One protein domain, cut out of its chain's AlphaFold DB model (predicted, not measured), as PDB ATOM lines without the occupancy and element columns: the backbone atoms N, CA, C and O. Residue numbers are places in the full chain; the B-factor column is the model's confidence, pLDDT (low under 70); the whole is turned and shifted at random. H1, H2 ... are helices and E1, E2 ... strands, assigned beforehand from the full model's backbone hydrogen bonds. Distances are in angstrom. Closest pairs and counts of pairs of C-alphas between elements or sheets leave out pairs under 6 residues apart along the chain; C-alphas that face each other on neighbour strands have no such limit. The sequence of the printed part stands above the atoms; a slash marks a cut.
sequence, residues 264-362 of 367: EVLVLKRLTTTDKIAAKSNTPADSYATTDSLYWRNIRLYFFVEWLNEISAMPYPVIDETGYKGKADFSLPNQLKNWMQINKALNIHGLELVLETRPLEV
ATOM      1  N   GLU A 264     -14.715  28.327 -46.333       94.94
ATOM      2  CA  GLU A 264     -13.781  28.005 -45.258       94.94
ATOM      3  C   GLU A 264     -14.333  26.825 -44.452       94.94
ATOM      4  O   GLU A 264     -15.476  26.845 -43.990       94.94
ATOM      5  N   VAL A 265     -13.526  25.778 -44.323       95.12
ATOM      6  CA  VAL A 265     -13.869  24.521 -43.660       95.12
ATOM      7  C   VAL A 265     -12.730  24.083 -42.752       95.12
ATOM      8  O   VAL A 265     -11.571  24.433 -42.971       95.12
ATOM      9  N   LEU A 266     -13.048  23.270 -41.750       96.38
ATOM     10  CA  LEU A 266     -12.056  22.587 -40.930       96.38
ATOM     11  C   LEU A 266     -11.905  21.148 -41.419       96.38
ATOM     12  O   LEU A 266     -12.799  20.317 -41.273       96.38
ATOM     13  N   VAL A 267     -10.760  20.849 -42.015       96.88
ATOM     14  CA  VAL A 267     -10.443  19.514 -42.512       96.88
ATOM     15  C   VAL A 267      -9.849  18.692 -41.374       96.88
ATOM     16  O   VAL A 267      -8.792  19.039 -40.848       96.88
ATOM     17  N   LEU A 268     -10.516  17.601 -40.999       97.31
ATOM     18  CA  LEU A 268      -9.997  16.626 -40.047       97.31
ATOM     19  C   LEU A 268      -8.979  15.725 -40.754       97.31
ATOM     20  O   LEU A 268      -9.327  14.990 -41.681       97.31
ATOM     21  N   LYS A 269      -7.728  15.762 -40.300       96.75
ATOM     22  CA  LYS A 269      -6.602  14.998 -40.848       96.75
ATOM     23  C   LYS A 269      -5.933  14.149 -39.777       96.75
ATOM     24  O   LYS A 269      -6.049  14.420 -38.584       96.75
ATOM     25  N   ARG A 270      -5.199  13.121 -40.209       94.94
ATOM     26  CA  ARG A 270      -4.268  12.392 -39.339       94.94
ATOM     27  C   ARG A 270      -2.906  13.076 -39.358       94.94
ATOM     28  O   ARG A 270      -2.355  13.312 -40.429       94.94
ATOM     29  N   LEU A 271      -2.345  13.313 -38.175       93.25
ATOM     30  CA  LEU A 271      -0.974  13.803 -37.991       93.25
ATOM     31  C   LEU A 271       0.073  12.713 -38.244       93.25
ATOM     32  O   LEU A 271       1.230  13.005 -38.531       93.25
ATOM     33  N   THR A 272      -0.314  11.445 -38.095       87.00
ATOM     34  CA  THR A 272       0.582  10.293 -38.213       87.00
ATOM     35  C   THR A 272      -0.113   9.137 -38.913       87.00
ATOM     36  O   THR A 272      -1.325   8.976 -38.803       87.00
ATOM     37  N   THR A 273       0.657   8.267 -39.563       82.19
ATOM     38  CA  THR A 273       0.138   7.010 -40.127       82.19
ATOM     39  C   THR A 273      -0.158   5.949 -39.063       82.19
ATOM     40  O   THR A 273      -0.862   4.986 -39.350       82.19
ATOM     41  N   THR A 274       0.349   6.118 -37.838       86.31
ATOM     42  CA  THR A 274       0.034   5.254 -36.695       86.31
ATOM     43  C   THR A 274      -1.380   5.527 -36.184       86.31
ATOM     44  O   THR A 274      -1.703   6.655 -35.808       86.31
ATOM     45  N   ASP A 275      -2.206   4.484 -36.104       84.94
ATOM     46  CA  ASP A 275      -3.598   4.594 -35.660       84.94
ATOM     47  C   ASP A 275      -3.708   4.672 -34.126       84.94
ATOM     48  O   ASP A 275      -3.960   3.683 -33.439       84.94
ATOM     49  N   LYS A 276      -3.545   5.880 -33.573       91.31
ATOM     50  CA  LYS A 276      -3.680   6.155 -32.125       91.31
ATOM     51  C   LYS A 276      -5.108   6.027 -31.590       91.31
ATOM     52  O   LYS A 276      -5.296   5.874 -30.387       91.31
ATOM     53  N   ILE A 277      -6.091   6.091 -32.482       93.56
ATOM     54  CA  ILE A 277      -7.519   6.024 -32.166       93.56
ATOM     55  C   ILE A 277      -8.115   4.637 -32.400       93.56
ATOM     56  O   ILE A 277      -9.322   4.500 -32.299       93.56
ATOM     57  N   ALA A 278      -7.335   3.617 -32.772       93.00
ATOM     58  CA  ALA A 278      -7.906   2.314 -33.102       93.00
ATOM     59  C   ALA A 278      -8.699   1.717 -31.930       93.00
ATOM     60  O   ALA A 278      -8.212   1.674 -30.797       93.00
ATOM     61  N   ALA A 279      -9.915   1.245 -32.219       91.25
ATOM     62  CA  ALA A 279     -10.771   0.645 -31.208       91.25
ATOM     63  C   ALA A 279     -10.105  -0.580 -30.569       91.25
ATOM     64  O   ALA A 279      -9.605  -1.471 -31.259       91.25
ATOM     65  N   LYS A 280     -10.109  -0.626 -29.235       85.56
ATOM     66  CA  LYS A 280      -9.394  -1.643 -28.449       85.56
ATOM     67  C   LYS A 280     -10.233  -2.890 -28.180       85.56
ATOM     68  O   LYS A 280      -9.688  -3.909 -27.769       85.56
ATOM     69  N   SER A 281     -11.552  -2.830 -28.377       77.50
ATOM     70  CA  SER A 281     -12.457  -3.954 -28.121       77.50
ATOM     71  C   SER A 281     -13.716  -3.911 -28.993       77.50
ATOM     72  O   SER A 281     -14.073  -2.877 -29.549       77.50
ATOM     73  N   ASN A 282     -14.429  -5.037 -29.071       77.31
ATOM     74  CA  ASN A 282     -15.713  -5.152 -29.769       77.31
ATOM     75  C   ASN A 282     -16.920  -4.742 -28.901       77.31
ATOM     76  O   ASN A 282     -18.023  -5.247 -29.110       77.31
ATOM     77  N   THR A 283     -16.749  -3.835 -27.933       82.69
ATOM     78  CA  THR A 283     -17.888  -3.310 -27.159       82.69
ATOM     79  C   THR A 283     -18.911  -2.640 -28.077       82.69
ATOM     80  O   THR A 283     -18.538  -2.156 -29.150       82.69
ATOM     81  N   PRO A 284     -20.199  -2.576 -27.700       87.56
ATOM     82  CA  PRO A 284     -21.177  -1.795 -28.447       87.56
ATOM     83  C   PRO A 284     -20.665  -0.375 -28.716       87.56
ATOM     84  O   PRO A 284     -19.962   0.200 -27.882       87.56
ATOM     85  N   ALA A 285     -20.969   0.151 -29.905       87.56
ATOM     86  CA  ALA A 285     -20.643   1.531 -30.235       87.56
ATOM     87  C   ALA A 285     -21.400   2.457 -29.282       87.56
ATOM     88  O   ALA A 285     -22.611   2.302 -29.120       87.56
ATOM     89  N   ASP A 286     -20.682   3.382 -28.656       90.38
ATOM     90  CA  ASP A 286     -21.241   4.238 -27.617       90.38
ATOM     91  C   ASP A 286     -20.545   5.602 -27.591       90.38
ATOM     92  O   ASP A 286     -19.360   5.738 -27.923       90.38
ATOM     93  N   SER A 287     -21.299   6.612 -27.174       90.38
ATOM     94  CA  SER A 287     -20.807   7.952 -26.892       90.38
ATOM     95  C   SER A 287     -21.490   8.476 -25.640       90.38
ATOM     96  O   SER A 287     -22.717   8.576 -25.602       90.38
ATOM     97  N   TYR A 288     -20.710   8.848 -24.633       91.56
ATOM     98  CA  TYR A 288     -21.249   9.342 -23.371       91.56
ATOM     99  C   TYR A 288     -20.327  10.395 -22.759       91.56
ATOM    100  O   TYR A 288     -19.112  10.406 -22.980       91.56
ATOM    101  N   ALA A 289     -20.917  11.289 -21.973       92.12
ATOM    102  CA  ALA A 289     -20.202  12.336 -21.260       92.12
ATOM    103  C   ALA A 289     -20.093  11.994 -19.769       92.12
ATOM    104  O   ALA A 289     -21.048  11.518 -19.155       92.12
ATOM    105  N   THR A 290     -18.934  12.268 -19.181       93.19
ATOM    106  CA  THR A 290     -18.731  12.396 -17.734       93.19
ATOM    107  C   THR A 290     -18.541  13.871 -17.384       93.19
ATOM    108  O   THR A 290     -18.516  14.724 -18.269       93.19
ATOM    109  N   THR A 291     -18.367  14.197 -16.101       92.19
ATOM    110  CA  THR A 291     -18.047  15.569 -15.672       92.19
ATOM    111  C   THR A 291     -16.855  16.153 -16.441       92.19
ATOM    112  O   THR A 291     -16.917  17.296 -16.887       92.19
ATOM    113  N   ASP A 292     -15.822  15.340 -16.685       93.62
ATOM    114  CA  ASP A 292     -14.538  15.812 -17.216       93.62
ATOM    115  C   ASP A 292     -14.300  15.464 -18.685       93.62
ATOM    116  O   ASP A 292     -13.497  16.118 -19.353       93.62
ATOM    117  N   SER A 293     -14.938  14.418 -19.218       95.06
ATOM    118  CA  SER A 293     -14.599  13.888 -20.543       95.06
ATOM    119  C   SER A 293     -15.802  13.408 -21.344       95.06
ATOM    120  O   SER A 293     -16.727  12.802 -20.814       95.06
ATOM    121  N   LEU A 294     -15.739  13.628 -22.650       94.44
ATOM    122  CA  LEU A 294     -16.605  13.043 -23.659       94.44
ATOM    123  C   LEU A 294     -15.892  11.838 -24.274       94.44
ATOM    124  O   LEU A 294     -14.811  11.983 -24.844       94.44
ATOM    125  N   TYR A 295     -16.488  10.657 -24.152       94.88
ATOM    126  CA  TYR A 295     -15.929   9.407 -24.655       94.88
ATOM    127  C   TYR A 295     -16.611   8.990 -25.951       94.88
ATOM    128  O   TYR A 295     -17.834   9.028 -26.053       94.88
ATOM    129  N   TRP A 296     -15.805   8.518 -26.897       94.81
ATOM    130  CA  TRP A 296     -16.231   7.915 -28.152       94.81
ATOM    131  C   TRP A 296     -15.640   6.516 -28.220       94.81
ATOM    132  O   TRP A 296     -14.419   6.367 -28.164       94.81
ATOM    133  N   ARG A 297     -16.492   5.491 -28.275       94.38
ATOM    134  CA  ARG A 297     -16.065   4.090 -28.218       94.38
ATOM    135  C   ARG A 297     -16.647   3.292 -29.363       94.38
ATOM    136  O   ARG A 297     -17.856   3.280 -29.578       94.38
ATOM    137  N   ASN A 298     -15.778   2.580 -30.063       94.69
ATOM    138  CA  ASN A 298     -16.090   1.690 -31.167       94.69
ATOM    139  C   ASN A 298     -16.957   2.353 -32.260       94.69
ATOM    140  O   ASN A 298     -17.774   1.688 -32.907       94.69
ATOM    141  N   ILE A 299     -16.792   3.665 -32.468       94.19
ATOM    142  CA  ILE A 299     -17.572   4.452 -33.436       94.19
ATOM    143  C   ILE A 299     -16.882   4.517 -34.799       94.19
ATOM    144  O   ILE A 299     -15.665   4.407 -34.906       94.19
ATOM    145  N   ARG A 300     -17.637   4.766 -35.868       93.69
ATOM    146  CA  ARG A 300     -17.041   5.282 -37.112       93.69
ATOM    147  C   ARG A 300     -16.814   6.783 -36.963       93.69
ATOM    148  O   ARG A 300     -17.714   7.463 -36.473       93.69
ATOM    149  N   LEU A 301     -15.674   7.297 -37.435       93.38
ATOM    150  CA  LEU A 301     -15.349   8.731 -37.340       93.38
ATOM    151  C   LEU A 301     -16.417   9.640 -37.954       93.38
ATOM    152  O   LEU A 301     -16.640  10.728 -37.439       93.38
ATOM    153  N   TYR A 302     -17.146   9.168 -38.966       91.06
ATOM    154  CA  TYR A 302     -18.301   9.875 -39.518       91.06
ATOM    155  C   TYR A 302     -19.284  10.379 -38.441       91.06
ATOM    156  O   TYR A 302     -19.692  11.532 -38.491       91.06
ATOM    157  N   PHE A 303     -19.612   9.573 -37.422       91.38
ATOM    158  CA  PHE A 303     -20.525  10.006 -36.352       91.38
ATOM    159  C   PHE A 303     -19.944  11.139 -35.501       91.38
ATOM    160  O   PHE A 303     -20.675  12.021 -35.058       91.38
ATOM    161  N   PHE A 304     -18.628  11.129 -35.292       93.88
ATOM    162  CA  PHE A 304     -17.940  12.212 -34.603       93.88
ATOM    163  C   PHE A 304     -17.929  13.496 -35.441       93.88
ATOM    164  O   PHE A 304     -18.155  14.576 -34.908       93.88
ATOM    165  N   VAL A 305     -17.723  13.387 -36.754       92.88
ATOM    166  CA  VAL A 305     -17.741  14.534 -37.675       92.88
ATOM    167  C   VAL A 305     -19.139  15.144 -37.787       92.88
ATOM    168  O   VAL A 305     -19.265  16.366 -37.775       92.88
ATOM    169  N   GLU A 306     -20.193  14.328 -37.812       88.56
ATOM    170  CA  GLU A 306     -21.580  14.810 -37.722       88.56
ATOM    171  C   GLU A 306     -21.813  15.575 -36.412       88.56
ATOM    172  O   GLU A 306     -22.369  16.668 -36.431       88.56
ATOM    173  N   TRP A 307     -21.323  15.059 -35.277       90.19
ATOM    174  CA  TRP A 307     -21.413  15.768 -33.997       90.19
ATOM    175  C   TRP A 307     -20.653  17.098 -34.006       90.19
ATOM    176  O   TRP A 307     -21.202  18.113 -33.578       90.19
ATOM    177  N   LEU A 308     -19.422  17.129 -34.533       91.88
ATOM    178  CA  LEU A 308     -18.650  18.369 -34.650       91.88
ATOM    179  C   LEU A 308     -19.383  19.426 -35.478       91.88
ATOM    180  O   LEU A 308     -19.295  20.606 -35.162       91.88
ATOM    181  N   ASN A 309     -20.113  19.018 -36.510       89.38
ATOM    182  CA  ASN A 309     -20.876  19.933 -37.347       89.38
ATOM    183  C   ASN A 309     -22.180  20.450 -36.699       89.38
ATOM    184  O   ASN A 309     -22.788  21.386 -37.219       89.38
ATOM    185  N   GLU A 310     -22.621  19.873 -35.576       84.50
ATOM    186  CA  GLU A 310     -23.844  20.280 -34.865       84.50
ATOM    187  C   GLU A 310     -23.564  21.158 -33.630       84.50
ATOM    188  O   GLU A 310     -24.454  21.873 -33.168       84.50
ATOM    189  N   ILE A 311     -22.345  21.131 -33.077       86.19
ATOM    190  CA  ILE A 311     -22.013  21.889 -31.862       86.19
ATOM    191  C   ILE A 311     -21.717  23.366 -32.147       86.19
ATOM    192  O   ILE A 311     -21.007  23.722 -33.083       86.19
ATOM    193  N   SER A 312     -22.165  24.244 -31.248       84.69
ATOM    194  CA  SER A 312     -21.940  25.696 -31.343       84.69
ATOM    195  C   SER A 312     -20.467  26.111 -31.252       84.69
ATOM    196  O   SER A 312     -20.100  27.192 -31.703       84.69
ATOM    197  N   ALA A 313     -19.606  25.254 -30.693       89.25
ATOM    198  CA  ALA A 313     -18.164  25.487 -30.624       89.25
ATOM    199  C   ALA A 313     -17.470  25.412 -32.000       89.25
ATOM    200  O   ALA A 313     -16.286  25.755 -32.090       89.25
ATOM    201  N   MET A 314     -18.177  24.959 -33.043       91.25
ATOM    202  CA  MET A 314     -17.645  24.750 -34.382       91.25
ATOM    203  C   MET A 314     -18.219  25.772 -35.380       91.25
ATOM    204  O   MET A 314     -19.347  25.611 -35.839       91.25
ATOM    205  N   PRO A 315     -17.465  26.831 -35.733       90.38
ATOM    206  CA  PRO A 315     -17.966  27.892 -36.610       90.38
ATOM    207  C   PRO A 315     -17.887  27.556 -38.108       90.38
ATOM    208  O   PRO A 315     -18.559  28.199 -38.908       90.38
ATOM    209  N   TYR A 316     -17.084  26.560 -38.494       92.38
ATOM    210  CA  TYR A 316     -16.895  26.138 -39.885       92.38
ATOM    211  C   TYR A 316     -17.437  24.720 -40.098       92.38
ATOM    212  O   TYR A 316     -17.445  23.929 -39.152       92.38
ATOM    213  N   PRO A 317     -17.873  24.346 -41.312       92.25
ATOM    214  CA  PRO A 317     -18.139  22.947 -41.633       92.25
ATOM    215  C   PRO A 317     -16.886  22.087 -41.431       92.25
ATOM    216  O   PRO A 317     -15.781  22.513 -41.771       92.25
ATOM    217  N   VAL A 318     -17.057  20.871 -40.919       93.75
ATOM    218  CA  VAL A 318     -15.978  19.896 -40.728       93.75
ATOM    219  C   VAL A 318     -16.059  18.807 -41.788       93.75
ATOM    220  O   VAL A 318     -17.119  18.204 -41.975       93.75
ATOM    221  N   ILE A 319     -14.935  18.536 -42.452       93.12
ATOM    222  CA  ILE A 319     -14.799  17.497 -43.483       93.12
ATOM    223  C   ILE A 319     -13.798  16.442 -43.009       93.12
ATOM    224  O   ILE A 319     -12.714  16.783 -42.543       93.12
ATOM    225  N   ASP A 320     -14.147  15.161 -43.142       94.94
ATOM    226  CA  ASP A 320     -13.231  14.050 -42.872       94.94
ATOM    227  C   ASP A 320     -12.320  13.784 -44.078       94.94
ATOM    228  O   ASP A 320     -12.762  13.236 -45.089       94.94
ATOM    229  N   GLU A 321     -11.038  14.130 -43.962       95.88
ATOM    230  CA  GLU A 321      -9.985  13.718 -44.901       95.88
ATOM    231  C   GLU A 321      -8.921  12.857 -44.187       95.88
ATOM    232  O   GLU A 321      -7.773  12.755 -44.621       95.88
ATOM    233  N   THR A 322      -9.281  12.191 -43.082       95.19
ATOM    234  CA  THR A 322      -8.350  11.339 -42.320       95.19
ATOM    235  C   THR A 322      -7.917  10.096 -43.099       95.19
ATOM    236  O   THR A 322      -6.848   9.527 -42.844       95.19
ATOM    237  N   GLY A 323      -8.776   9.630 -44.013       93.81
ATOM    238  CA  GLY A 323      -8.649   8.340 -44.691       93.81
ATOM    239  C   GLY A 323      -8.807   7.134 -43.756       93.81
ATOM    240  O   GLY A 323      -8.523   6.005 -44.165       93.81
ATOM    241  N   TYR A 324      -9.227   7.342 -42.504       93.75
ATOM    242  CA  TYR A 324      -9.343   6.287 -41.505       93.75
ATOM    243  C   TYR A 324     -10.630   5.476 -41.709       93.75
ATOM    244  O   TYR A 324     -11.738   5.999 -41.635       93.75
ATOM    245  N   LYS A 325     -10.490   4.171 -41.968       91.69
ATOM    246  CA  LYS A 325     -11.627   3.268 -42.253       91.69
ATOM    247  C   LYS A 325     -12.043   2.396 -41.067       91.69
ATOM    248  O   LYS A 325     -13.046   1.687 -41.154       91.69
ATOM    249  N   GLY A 326     -11.253   2.406 -39.993       92.31
ATOM    250  CA  GLY A 326     -11.490   1.600 -38.802       92.31
ATOM    251  C   GLY A 326     -12.579   2.171 -37.895       92.31
ATOM    252  O   GLY A 326     -13.230   3.175 -38.199       92.31
ATOM    253  N   LYS A 327     -12.764   1.513 -36.752       94.75
ATOM    254  CA  LYS A 327     -13.558   2.047 -35.644       94.75
ATOM    255  C   LYS A 327     -12.637   2.726 -34.639       94.75
ATOM    256  O   LYS A 327     -11.531   2.242 -34.413       94.75
ATOM    257  N   ALA A 328     -13.107   3.818 -34.056       94.31
ATOM    258  CA  ALA A 328     -12.318   4.704 -33.226       94.31
ATOM    259  C   ALA A 328     -12.711   4.638 -31.740       94.31
ATOM    260  O   ALA A 328     -13.903   4.647 -31.418       94.31
ATOM    261  N   ASP A 329     -11.693   4.641 -30.875       95.19
ATOM    262  CA  ASP A 329     -11.753   4.859 -29.431       95.19
ATOM    263  C   ASP A 329     -10.912   6.090 -29.072       95.19
ATOM    264  O   ASP A 329      -9.688   6.081 -29.224       95.19
ATOM    265  N   PHE A 330     -11.544   7.146 -28.566       95.12
ATOM    266  CA  PHE A 330     -10.840   8.317 -28.037       95.12
ATOM    267  C   PHE A 330     -11.732   9.106 -27.076       95.12
ATOM    268  O   PHE A 330     -12.927   8.839 -26.927       95.12
ATOM    269  N   SER A 331     -11.143  10.082 -26.394       95.06
ATOM    270  CA  SER A 331     -11.878  10.982 -25.512       95.06
ATOM    271  C   SER A 331     -11.414  12.419 -25.661       95.06
ATOM    272  O   SER A 331     -10.246  12.694 -25.926       95.06
ATOM    273  N   LEU A 332     -12.338  13.348 -25.471       95.75
ATOM    274  CA  LEU A 332     -12.054  14.777 -25.422       95.75
ATOM    275  C   LEU A 332     -12.439  15.314 -24.043       95.75
ATOM    276  O   LEU A 332     -13.337  14.755 -23.416       95.75
ATOM    277  N   PRO A 333     -11.821  16.398 -23.555       94.88
ATOM    278  CA  PRO A 333     -12.362  17.129 -22.415       94.88
ATOM    279  C   PRO A 333     -13.825  17.531 -22.668       94.88
ATOM    280  O   PRO A 333     -14.173  17.923 -23.779       94.88
ATOM    281  N   ASN A 334     -14.687  17.448 -21.653       88.12
ATOM    282  CA  ASN A 334     -16.120  17.732 -21.821       88.12
ATOM    283  C   ASN A 334     -16.427  19.242 -21.951       88.12
ATOM    284  O   ASN A 334     -17.471  19.634 -22.462       88.12
ATOM    285  N   GLN A 335     -15.513  20.116 -21.515       84.56
ATOM    286  CA  GLN A 335     -15.713  21.571 -21.472       84.56
ATOM    287  C   GLN A 335     -14.867  22.315 -22.514       84.56
ATOM    288  O   GLN A 335     -13.995  23.115 -22.173       84.56
ATOM    289  N   LEU A 336     -15.114  22.057 -23.798       87.19
ATOM    290  CA  LEU A 336     -14.417  22.733 -24.899       87.19
ATOM    291  C   LEU A 336     -15.292  23.854 -25.466       87.19
ATOM    292  O   LEU A 336     -16.409  23.615 -25.915       87.19
ATOM    293  N   LYS A 337     -14.788  25.094 -25.432       89.81
ATOM    294  CA  LYS A 337     -15.576  26.299 -25.763       89.81
ATOM    295  C   LYS A 337     -15.482  26.732 -27.224       89.81
ATOM    296  O   LYS A 337     -16.291  27.534 -27.675       89.81
ATOM    297  N   ASN A 338     -14.459  26.277 -27.941       94.06
ATOM    298  CA  ASN A 338     -14.210  26.657 -29.327       94.06
ATOM    299  C   ASN A 338     -13.396  25.585 -30.057       94.06
ATOM    300  O   ASN A 338     -12.735  24.746 -29.433       94.06
ATOM    301  N   TRP A 339     -13.409  25.657 -31.385       94.81
ATOM    302  CA  TRP A 339     -12.730  24.698 -32.249       94.81
ATOM    303  C   TRP A 339     -11.211  24.625 -32.029       94.81
ATOM    304  O   TRP A 339     -10.640  23.555 -32.201       94.81
ATOM    305  N   MET A 340     -10.545  25.700 -31.580       96.25
ATOM    306  CA  MET A 340      -9.102  25.673 -31.293       96.25
ATOM    307  C   MET A 340      -8.776  24.777 -30.088       96.25
ATOM    308  O   MET A 340      -7.799  24.028 -30.111       96.25
ATOM    309  N   GLN A 341      -9.604  24.814 -29.038       96.19
ATOM    310  CA  GLN A 341      -9.461  23.911 -27.890       96.19
ATOM    311  C   GLN A 341      -9.746  22.458 -28.285       96.19
ATOM    312  O   GLN A 341      -9.022  21.559 -27.856       96.19
ATOM    313  N   ILE A 342     -10.759  22.237 -29.131       96.25
ATOM    314  CA  ILE A 342     -11.061  20.916 -29.704       96.25
ATOM    315  C   ILE A 342      -9.865  20.404 -30.509       96.25
ATOM    316  O   ILE A 342      -9.420  19.284 -30.276       96.25
ATOM    317  N   ASN A 343      -9.295  21.238 -31.380       97.19
ATOM    318  CA  ASN A 343      -8.127  20.889 -32.180       97.19
ATOM    319  C   ASN A 343      -6.936  20.476 -31.297       97.19
ATOM    320  O   ASN A 343      -6.349  19.413 -31.476       97.19
ATOM    321  N   LYS A 344      -6.641  21.256 -30.248       96.38
ATOM    322  CA  LYS A 344      -5.578  20.918 -29.288       96.38
ATOM    323  C   LYS A 344      -5.806  19.564 -28.603       96.38
ATOM    324  O   LYS A 344      -4.846  18.827 -28.386       96.38
ATOM    325  N   ALA A 345      -7.050  19.240 -28.247       96.06
ATOM    326  CA  ALA A 345      -7.391  17.952 -27.650       96.06
ATOM    327  C   ALA A 345      -7.283  16.792 -28.658       96.06
ATOM    328  O   ALA A 345      -6.809  15.715 -28.299       96.06
ATOM    329  N   LEU A 346      -7.657  17.018 -29.920       96.25
ATOM    330  CA  LEU A 346      -7.518  16.047 -31.009       96.25
ATOM    331  C   LEU A 346      -6.052  15.705 -31.307       96.25
ATOM    332  O   LEU A 346      -5.745  14.534 -31.538       96.25
ATOM    333  N   ASN A 347      -5.140  16.677 -31.197       95.50
ATOM    334  CA  ASN A 347      -3.711  16.470 -31.462       95.50
ATOM    335  C   ASN A 347      -3.094  15.365 -30.586       95.50
ATOM    336  O   ASN A 347      -2.222  14.621 -31.041       95.50
ATOM    337  N   ILE A 348      -3.581  15.199 -29.349       94.12
ATOM    338  CA  ILE A 348      -3.154  14.123 -28.431       94.12
ATOM    339  C   ILE A 348      -3.412  12.744 -29.060       94.12
ATOM    340  O   ILE A 348      -2.590  11.829 -28.952       94.12
ATOM    341  N   HIS A 349      -4.516  12.629 -29.795       95.06
ATOM    342  CA  HIS A 349      -4.963  11.419 -30.483       95.06
ATOM    343  C   HIS A 349      -4.434  11.304 -31.916       95.06
ATOM    344  O   HIS A 349      -4.840  10.412 -32.652       95.06
ATOM    345  N   GLY A 350      -3.505  12.174 -32.330       95.25
ATOM    346  CA  GLY A 350      -2.942  12.157 -33.683       95.25
ATOM    347  C   GLY A 350      -3.917  12.622 -34.767       95.25
ATOM    348  O   GLY A 350      -3.736  12.265 -35.931       95.25
ATOM    349  N   LEU A 351      -4.933  13.400 -34.393       96.44
ATOM    350  CA  LEU A 351      -5.868  14.051 -35.304       96.44
ATOM    351  C   LEU A 351      -5.674  15.566 -35.241       96.44
ATOM    352  O   LEU A 351      -5.388  16.087 -34.173       96.44
ATOM    353  N   GLU A 352      -5.880  16.262 -36.350       97.00
ATOM    354  CA  GLU A 352      -5.806  17.725 -36.416       97.00
ATOM    355  C   GLU A 352      -6.949  18.275 -37.274       97.00
ATOM    356  O   GLU A 352      -7.350  17.658 -38.258       97.00
ATOM    357  N   LEU A 353      -7.465  19.440 -36.894       97.88
ATOM    358  CA  LEU A 353      -8.354  20.279 -37.686       97.88
ATOM    359  C   LEU A 353      -7.537  21.398 -38.336       97.88
ATOM    360  O   LEU A 353      -6.960  22.236 -37.640       97.88
ATOM    361  N   VAL A 354      -7.540  21.439 -39.666       97.50
ATOM    362  CA  VAL A 354      -6.839  22.457 -40.458       97.50
ATOM    363  C   VAL A 354      -7.862  23.338 -41.166       97.50
ATOM    364  O   VAL A 354      -8.753  22.823 -41.841       97.50
ATOM    365  N   LEU A 355      -7.751  24.660 -41.009       97.31
ATOM    366  CA  LEU A 355      -8.601  25.612 -41.726       97.31
ATOM    367  C   LEU A 355      -8.161  25.683 -43.190       97.31
ATOM    368  O   LEU A 355      -7.026  26.057 -43.481       97.31
ATOM    369  N   GLU A 356      -9.054  25.324 -44.104       97.50
ATOM    370  CA  GLU A 356      -8.794  25.320 -45.541       97.50
ATOM    371  C   GLU A 356     -10.015  25.798 -46.324       97.50
ATOM    372  O   GLU A 356     -11.130  25.839 -45.812       97.50
ATOM    373  N   THR A 357      -9.818  26.118 -47.600       96.62
ATOM    374  CA  THR A 357     -10.922  26.370 -48.528       96.62
ATOM    375  C   THR A 357     -11.255  25.095 -49.300       96.62
ATOM    376  O   THR A 357     -10.368  24.448 -49.870       96.62
ATOM    377  N   ARG A 358     -12.538  24.723 -49.343       95.12
ATOM    378  CA  ARG A 358     -13.044  23.604 -50.154       95.12
ATOM    379  C   ARG A 358     -14.309  24.004 -50.915       95.12
ATOM    380  O   ARG A 358     -15.108  24.783 -50.391       95.12
ATOM    381  N   PRO A 359     -14.520  23.482 -52.139       93.88
ATOM    382  CA  PRO A 359     -15.809  23.592 -52.802       93.88
ATOM    383  C   PRO A 359     -16.833  22.753 -52.033       93.88
ATOM    384  O   PRO A 359     -16.641  21.553 -51.835       93.88
ATOM    385  N   LEU A 360     -17.914  23.384 -51.589       90.81
ATOM    386  CA  LEU A 360     -18.931  22.750 -50.764       90.81
ATOM    387  C   LEU A 360     -20.320  23.143 -51.270       90.81
ATOM    388  O   LEU A 360     -20.566  24.306 -51.586       90.81
ATOM    389  N   GLU A 361     -21.240  22.182 -51.362       91.25
ATOM    390  CA  GLU A 361     -22.649  22.507 -51.625       91.25
ATOM    391  C   GLU A 361     -23.231  23.266 -50.429       91.25
ATOM    392  O   GLU A 361     -23.008  22.902 -49.276       91.25
ATOM    393  N   VAL A 362     -23.974  24.323 -50.682       91.19
ATOM    394  CA  VAL A 362     -24.590  25.156 -49.654       91.19
ATOM    395  C   VAL A 362     -26.012  25.484 -50.069       91.19
ATOM    396  O   VAL A 362     -26.335  25.524 -51.259       91.19
TER     397      VAL A 362
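AT A GLANCE: This is residues 264 to 362 of the 367 residues of the protein "DUF3738 domain-containing protein" of Chitinophagaceae bacterium (UniProt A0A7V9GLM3). Two small three-stranded sheets lie toward opposite sides of the domain with no contact between them, and two helices, H1 and H2, bridge them on separate sides, each packing on both sheets but not on each other. A long link, residues 271 to 285, runs round the outside from one sheet to the other, and the end of the longest strand, E6, bends away from its sheet. The printed part has 99 residues with two named helices and six named strands, in the order E1 E2 E3 H1 E4 E5 H2 E6. One sheet has the order E4, E1, E6 and is mixed; the other has the order E2, E3, E5 and is antiparallel. The class is mixed, helices and strands, and the whole is compact, with a radius of gyration of the C-alphas of 13.1 A and spans of 37 by 30 by 23 A.

IN THESE COORDINATES: In the first sheet, E1 is residues 264 to 270, 19.2 A long, and begins at C-alpha 264 at (-13.781, 28.005, -45.258). E4 is residues 318 to 320. E6 is residues 351 to 362, 26.1 A long, and ends at C-alpha 362 at (-24.590, 25.156, -49.654); it bends by 77 degrees at residue 359. In the second sheet, E2 is residues 286 to 289, E3 residues 293 to 299, 16.3 A, and E5 residues 328 to 333, 16.5 A. H1 is residues 301 to 310, 14.5 A, and begins at C-alpha 301 at (-15.349, 8.731, -37.340). H2 is residues 339 to 348, 14.8 A.

HOW THE PARTS SIT: E1 is the inner strand of the sheet E4 E1 E6, which is only just strongly twisted, its C-alphas up to 4.2 A off the best plane. E1 and E6 are antiparallel, with N 267 and O 354 at 2.8 A. E4 and E1 are parallel, with N 268 and O 319 at 2.8 A. H1 and H2 are on one face of this sheet, an arrangement of two layers, helices on one face of a sheet. The closest C-alphas of H1 and E4 are those of Asn 309 and Val 318, 6.0 A; those of H2 and E6 are Asn 343 and Leu 353, 5.5 A. H2 lies over none of the strands, at a height over the sheet of 4.2 A, only just above the sheet's level. Both helices are on the other sheet too. The closest C-alphas of H2 and E5 are those of Leu 332 and Ala 345, 6.1 A; those of H1 and E5 are Leu 301 and Ala 328, 6.5 A. E2 and E3 form an antiparallel hairpin, with N 295 and O 288 at 2.9 A. E3 and E5 are antiparallel, with N 294 and O 332 at 2.8 A. H1 and H2 are apart. Every O i to N i+4 pair is within hydrogen-bond range in H1, and 5 of 6 in H2.

THE WHOLE: The two C-alphas farthest apart are those of Ser 281 and Val 362, 38.2 A. The printed part has no cut. The link from E1 to E2, 15 residues, is long. The mean pLDDT of the printed part is 92.4, and no printed residue is under 70.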